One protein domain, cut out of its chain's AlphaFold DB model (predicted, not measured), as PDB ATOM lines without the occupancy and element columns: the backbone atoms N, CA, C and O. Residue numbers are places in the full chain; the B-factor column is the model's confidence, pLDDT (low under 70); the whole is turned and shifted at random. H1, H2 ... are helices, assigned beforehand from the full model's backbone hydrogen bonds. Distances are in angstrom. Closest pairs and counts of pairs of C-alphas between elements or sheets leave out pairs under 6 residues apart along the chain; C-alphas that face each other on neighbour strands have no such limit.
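Overview. This is residues 14 to 64 of the 131 residues of an uncharacterized protein of Arundo donax (UniProt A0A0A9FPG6). A long helix, H1, meets a much shorter helix, H2, near one end, and the two make an open L with a small loop at its corner. Both arms stick out, with residues 14 to 37 of H1 and 53 to 64 of H2 standing free. The printed part has 51 residues, with two named helices in the order H1, H2 and no named strand; its class is all helix. It is extended and flat, with a radius of gyration of the C-alphas of 17.4 A and spans of 50 by 30 by 8 A.

Along the chain. H1, residues 14 to 46, begins at C-alpha 14 at (113.422, 150.222, 139.662) and is 47.9 A long from first to last C-alpha. H2, residues 52 to 64, is 18.6 A long and ends at C-alpha 64 at (147.210, 148.547, 175.756).

Arrangement. H1 and H2 are close but not clearly touching; their closest C-alphas, those of Val 41 and Phe 52, are 7.2 A apart. Their lines are about perpendicular, at 86 degrees. In H1 and H2 every O i to N i+4 pair is within hydrogen-bond range.

Size, cuts and confidence. The two C-alphas farthest apart, those of Cys 14 and Gly 48, are 51.7 A apart. The printed part has no cut, and the five-residue link from H1 to H2 is tight. The model's pLDDT is under 70 at residues 58 to 64.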
ATOM      1  N   CYS A  14     113.317 151.666 139.860       71.94
ATOM      2  CA  CYS A  14     113.422 150.222 139.662       71.94
ATOM      3  C   CYS A  14     114.856 149.707 139.889       71.94
ATOM      4  O   CYS A  14     115.062 148.727 140.602       71.94
ATOM      5  N   SER A  15     115.864 150.419 139.369       79.75
ATOM      6  CA  SER A  15     117.282 150.057 139.551       79.75
ATOM      7  C   SER A  15     117.735 150.186 141.012       79.75
ATOM      8  O   SER A  15     118.359 149.274 141.562       79.75
ATOM      9  N   ARG A  16     117.349 151.279 141.688       89.56
ATOM     10  CA  ARG A  16     117.642 151.464 143.116       89.56
ATOM     11  C   ARG A  16     117.009 150.360 143.963       89.56
ATOM     12  O   ARG A  16     117.679 149.831 144.845       89.56
ATOM     13  N   MET A  17     115.755 150.004 143.684       91.25
ATOM     14  CA  MET A  17     115.047 148.943 144.404       91.25
ATOM     15  C   MET A  17     115.693 147.573 144.194       91.25
ATOM     16  O   MET A  17     115.914 146.864 145.170       91.25
ATOM     17  N   ALA A  18     116.080 147.230 142.963       90.31
ATOM     18  CA  ALA A  18     116.763 145.969 142.676       90.31
ATOM     19  C   ALA A  18     118.115 145.856 143.406       90.31
ATOM     20  O   ALA A  18     118.444 144.801 143.951       90.31
ATOM     21  N   ARG A  19     118.886 146.952 143.469       92.94
ATOM     22  CA  ARG A  19     120.146 146.992 144.228       92.94
ATOM     23  C   ARG A  19     119.909 146.789 145.724       92.94
ATOM     24  O   ARG A  19     120.576 145.957 146.329       92.94
ATOM     25  N   LEU A  20     118.953 147.523 146.295       95.06
ATOM     26  CA  LEU A  20     118.618 147.427 147.718       95.06
ATOM     27  C   LEU A  20     118.091 146.040 148.091       95.06
ATOM     28  O   LEU A  20     118.416 145.539 149.161       95.06
ATOM     29  N   GLN A  21     117.316 145.400 147.214       95.12
ATOM     30  CA  GLN A  21     116.836 144.040 147.442       95.12
ATOM     31  C   GLN A  21     117.998 143.043 147.522       95.12
ATOM     32  O   GLN A  21     118.067 142.268 148.474       95.12
ATOM     33  N   ARG A  22     118.947 143.113 146.578       95.31
ATOM     34  CA  ARG A  22     120.142 142.257 146.581       95.31
ATOM     35  C   ARG A  22     120.990 142.461 147.839       95.31
ATOM     36  O   ARG A  22     121.460 141.496 148.431       95.31
ATOM     37  N   GLU A  23     121.171 143.712 148.255       95.94
ATOM     38  CA  GLU A  23     121.887 144.050 149.488       95.94
ATOM     39  C   GLU A  23     121.180 143.477 150.724       95.94
ATOM     40  O   GLU A  23     121.816 142.883 151.591       95.94
ATOM     41  N   ASN A  24     119.851 143.577 150.783       97.12
ATOM     42  CA  ASN A  24     119.079 143.023 151.891       97.12
ATOM     43  C   ASN A  24     119.198 141.493 151.967       97.12
ATOM     44  O   ASN A  24     119.377 140.933 153.047       97.12
ATOM     45  N   GLU A  25     119.125 140.809 150.825       97.06
ATOM     46  CA  GLU A  25     119.310 139.356 150.742       97.06
ATOM     47  C   GLU A  25     120.709 138.937 151.215       97.06
ATOM     48  O   GLU A  25     120.829 138.018 152.028       97.06
ATOM     49  N   HIS A  26     121.748 139.666 150.794       95.88
ATOM     50  CA  HIS A  26     123.118 139.458 151.263       95.88
ATOM     51  C   HIS A  26     123.229 139.601 152.790       95.88
ATOM     52  O   HIS A  26     123.682 138.680 153.472       95.88
ATOM     53  N   LEU A  27     122.723 140.707 153.345       97.56
ATOM     54  CA  LEU A  27     122.753 140.970 154.787       97.56
ATOM     55  C   LEU A  27     121.985 139.913 155.594       97.56
ATOM     56  O   LEU A  27     122.411 139.534 156.686       97.56
ATOM     57  N   ARG A  28     120.868 139.391 155.072       97.25
ATOM     58  CA  ARG A  28     120.126 138.294 155.721       97.25
ATOM     59  C   ARG A  28     120.935 136.998 155.754       97.25
ATOM     60  O   ARG A  28     120.882 136.281 156.760       97.25
ATOM     61  N   GLY A  29     121.692 136.714 154.695       96.44
ATOM     62  CA  GLY A  29     122.639 135.600 154.660       96.44
ATOM     63  C   GLY A  29     123.720 135.741 155.732       96.44
ATOM     64  O   GLY A  29     123.907 134.836 156.550       96.44
ATOM     65  N   GLU A  30     124.361 136.908 155.804       96.50
ATOM     66  CA  GLU A  30     125.391 137.183 156.810       96.50
ATOM     67  C   GLU A  30     124.854 137.103 158.241       96.50
ATOM     68  O   GLU A  30     125.460 136.451 159.091       96.50
ATOM     69  N   ASN A  31     123.680 137.680 158.508       96.25
ATOM     70  CA  ASN A  31     123.071 137.632 159.836       96.25
ATOM     71  C   ASN A  31     122.773 136.187 160.267       96.25
ATOM     72  O   ASN A  31     122.982 135.816 161.421       96.25
ATOM     73  N   THR A  32     122.337 135.341 159.330       95.81
ATOM     74  CA  THR A  32     122.105 133.915 159.596       95.81
ATOM     75  C   THR A  32     123.405 133.202 159.970       95.81
ATOM     76  O   THR A  32     123.428 132.442 160.940       95.81
ATOM     77  N   ARG A  33     124.498 133.489 159.252       95.69
ATOM     78  CA  ARG A  33     125.832 132.954 159.560       95.69
ATOM     79  C   ARG A  33     126.306 133.393 160.948       95.69
ATOM     80  O   ARG A  33     126.744 132.549 161.729       95.69
ATOM     81  N   LEU A  34     126.169 134.679 161.274       95.44
ATOM     82  CA  LEU A  34     126.562 135.240 162.572       95.44
ATOM     83  C   LEU A  34     125.770 134.618 163.727       95.44
ATOM     84  O   LEU A  34     126.368 134.170 164.701       95.44
ATOM     85  N   ARG A  35     124.451 134.454 163.583       95.19
ATOM     86  CA  ARG A  35     123.627 133.740 164.576       95.19
ATOM     87  C   ARG A  35     124.057 132.286 164.772       95.19
ATOM     88  O   ARG A  35     123.905 131.739 165.862       95.19
ATOM     89  N   GLY A  36     124.560 131.633 163.723       94.56
ATOM     90  CA  GLY A  36     125.156 130.302 163.826       94.56
ATOM     91  C   GLY A  36     126.383 130.303 164.738       94.56
ATOM     92  O   GLY A  36     126.466 129.485 165.653       94.56
ATOM     93  N   LEU A  37     127.283 131.269 164.537       93.06
ATOM     94  CA  LEU A  37     128.470 131.452 165.374       93.06
ATOM     95  C   LEU A  37     128.105 131.786 166.826       93.06
ATOM     96  O   LEU A  37     128.630 131.148 167.733       93.06
ATOM     97  N   GLU A  38     127.147 132.687 167.057       91.88
ATOM     98  CA  GLU A  38     126.663 133.021 168.407       91.88
ATOM     99  C   GLU A  38     126.195 131.782 169.182       91.88
ATOM    100  O   GLU A  38     126.464 131.646 170.374       91.88
ATOM    101  N   ARG A  39     125.506 130.846 168.515       92.31
ATOM    102  CA  ARG A  39     125.070 129.593 169.155       92.31
ATOM    103  C   ARG A  39     126.248 128.700 169.526       92.31
ATOM    104  O   ARG A  39     126.221 128.102 170.598       92.31
ATOM    105  N   VAL A  40     127.253 128.602 168.657       91.38
ATOM    106  CA  VAL A  40     128.464 127.810 168.919       91.38
ATOM    107  C   VAL A  40     129.238 128.397 170.093       91.38
ATOM    108  O   VAL A  40     129.563 127.659 171.018       91.38
ATOM    109  N   VAL A  41     129.453 129.716 170.106       90.56
ATOM    110  CA  VAL A  41     130.108 130.420 171.219       90.56
ATOM    111  C   VAL A  41     129.359 130.156 172.524       90.56
ATOM    112  O   VAL A  41     129.951 129.658 173.474       90.56
ATOM    113  N   ARG A  42     128.034 130.350 172.555       87.56
ATOM    114  CA  ARG A  42     127.224 130.060 173.753       87.56
ATOM    115  C   ARG A  42     127.334 128.604 174.212       87.56
ATOM    116  O   ARG A  42     127.363 128.345 175.412       87.56
ATOM    117  N   ALA A  43     127.385 127.649 173.284       86.44
ATOM    118  CA  ALA A  43     127.545 126.236 173.616       86.44
ATOM    119  C   ALA A  43     128.937 125.925 174.192       86.44
ATOM    120  O   ALA A  43     129.035 125.130 175.124       86.44
ATOM    121  N   LEU A  44     129.990 126.557 173.666       87.44
ATOM    122  CA  LEU A  44     131.354 126.445 174.188       87.44
ATOM    123  C   LEU A  44     131.445 127.001 175.613       87.44
ATOM    124  O   LEU A  44     131.937 126.305 176.501       87.44
ATOM    125  N   VAL A  45     130.871 128.182 175.857       86.88
ATOM    126  CA  VAL A  45     130.802 128.785 177.198       86.88
ATOM    127  C   VAL A  45     130.048 127.880 178.172       86.88
ATOM    128  O   VAL A  45     130.535 127.569 179.256       86.88
ATOM    129  N   ALA A  46     128.895 127.342 177.762       83.25
ATOM    130  CA  ALA A  46     128.111 126.421 178.589       83.25
ATOM    131  C   ALA A  46     128.838 125.099 178.913       83.25
ATOM    132  O   ALA A  46     128.469 124.409 179.865       83.25
ATOM    133  N   LYS A  47     129.856 124.721 178.130       87.25
ATOM    134  CA  LYS A  47     130.712 123.549 178.375       87.25
ATOM    135  C   LYS A  47     131.930 123.857 179.251       87.25
ATOM    136  O   LYS A  47     132.694 122.935 179.528       87.25
ATOM    137  N   GLY A  48     132.077 125.097 179.715       79.12
ATOM    138  CA  GLY A  48     133.189 125.543 180.552       79.12
ATOM    139  C   GLY A  48     134.321 126.223 179.782       79.12
ATOM    140  O   GLY A  48     135.400 126.378 180.342       79.12
ATOM    141  N   GLY A  49     134.103 126.603 178.517       80.31
ATOM    142  CA  GLY A  49     134.979 127.550 177.823       80.31
ATOM    143  C   GLY A  49     134.781 128.979 178.339       80.31
ATOM    144  O   GLY A  49     133.730 129.302 178.894       80.31
ATOM    145  N   GLU A  50     135.784 129.832 178.160       73.69
ATOM    146  CA  GLU A  50     135.705 131.247 178.538       73.69
ATOM    147  C   GLU A  50     134.714 132.010 177.653       73.69
ATOM    148  O   GLU A  50     134.566 131.725 176.460       73.69
ATOM    149  N   ASP A  51     133.999 132.960 178.261       76.38
ATOM    150  CA  ASP A  51     133.051 133.814 177.550       76.38
ATOM    151  C   ASP A  51     133.782 134.721 176.562       76.38
ATOM    152  O   ASP A  51     134.845 135.268 176.858       76.38
ATOM    153  N   PHE A  52     133.200 134.901 175.381       73.62
ATOM    154  CA  PHE A  52     133.802 135.715 174.331       73.62
ATOM    155  C   PHE A  52     133.977 137.170 174.784       73.62
ATOM    156  O   PHE A  52     134.997 137.783 174.478       73.62
ATOM    157  N   ASP A  53     133.043 137.692 175.585       76.50
ATOM    158  CA  ASP A  53     133.132 139.041 176.153       76.50
ATOM    159  C   ASP A  53     134.249 139.171 177.207       76.50
ATOM    160  O   ASP A  53     134.822 140.250 177.361       76.50
ATOM    161  N   ALA A  54     134.597 138.081 177.902       71.94
ATOM    162  CA  ALA A  54     135.729 138.051 178.829       71.94
ATOM    163  C   ALA A  54     137.063 138.043 178.064       71.94
ATOM    164  O   ALA A  54     137.931 138.872 178.338       71.94
ATOM    165  N   LEU A  55     137.174 137.212 177.021       74.75
ATOM    166  CA  LEU A  55     138.343 137.172 176.131       74.75
ATOM    167  C   LEU A  55     138.586 138.513 175.420       74.75
ATOM    168  O   LEU A  55     139.726 138.948 175.239       74.75
ATOM    169  N   LEU A  56     137.516 139.201 175.016       77.44
ATOM    170  CA  LEU A  56     137.591 140.535 174.413       77.44
ATOM    171  C   LEU A  56     138.162 141.583 175.372       77.44
ATOM    172  O   LEU A  56     138.892 142.472 174.937       77.44
ATOM    173  N   GLN A  57     137.854 141.489 176.667       75.12
ATOM    174  CA  GLN A  57     138.404 142.401 177.669       75.12
ATOM    175  C   GLN A  57     139.884 142.111 177.943       75.12
ATOM    176  O   GLN A  57     140.678 143.050 177.986       75.12
ATOM    177  N   GLU A  58     140.267 140.838 178.046       66.62
ATOM    178  CA  GLU A  58     141.659 140.429 178.277       66.62
ATOM    179  C   GLU A  58     142.579 140.813 177.106       66.62
ATOM    180  O   GLU A  58     143.631 141.434 177.290       66.62
ATOM    181  N   THR A  59     142.140 140.554 175.873       65.81
ATOM    182  CA  THR A  59     142.902 140.917 174.664       65.81
ATOM    183  C   THR A  59     143.028 142.432 174.459       65.81
ATOM    184  O   THR A  59     144.052 142.912 173.958       65.81
ATOM    185  N   ALA A  60     142.024 143.211 174.878       60.03
ATOM    186  CA  ALA A  60     142.100 144.669 174.862       60.03
ATOM    187  C   ALA A  60     143.119 145.205 175.885       60.03
ATOM    188  O   ALA A  60     143.857 146.147 175.580       60.03
ATOM    189  N   THR A  61     143.211 144.592 177.070       59.72
ATOM    190  CA  THR A  61     144.199 144.975 178.090       59.72
ATOM    191  C   THR A  61     145.637 144.621 177.709       59.72
ATOM    192  O   THR A  61     146.538 145.432 177.936       59.72
ATOM    193  N   ASP A  62     145.868 143.479 177.057       58.28
ATOM    194  CA  ASP A  62     147.212 143.085 176.598       58.28
ATOM    195  C   ASP A  62     147.729 143.959 175.442       58.28
ATOM    196  O   ASP A  62     148.930 144.240 175.338       58.28
ATOM    197  N   SER A  63     146.819 144.464 174.605       55.75
ATOM    198  CA  SER A  63     147.159 145.395 173.522       55.75
ATOM    199  C   SER A  63     147.544 146.786 174.047       55.75
ATOM    200  O   SER A  63     148.469 147.399 173.519       55.75
ATOM    201  N   ALA A  64     146.894 147.264 175.115       56.69
ATOM    202  CA  ALA A  64     147.210 148.547 175.756       56.69
ATOM    203  C   ALA A  64     148.517 148.515 176.576       56.69
ATOM    204  O   ALA A  64     149.185 149.535 176.723       56.69
TER     205      ALA A  64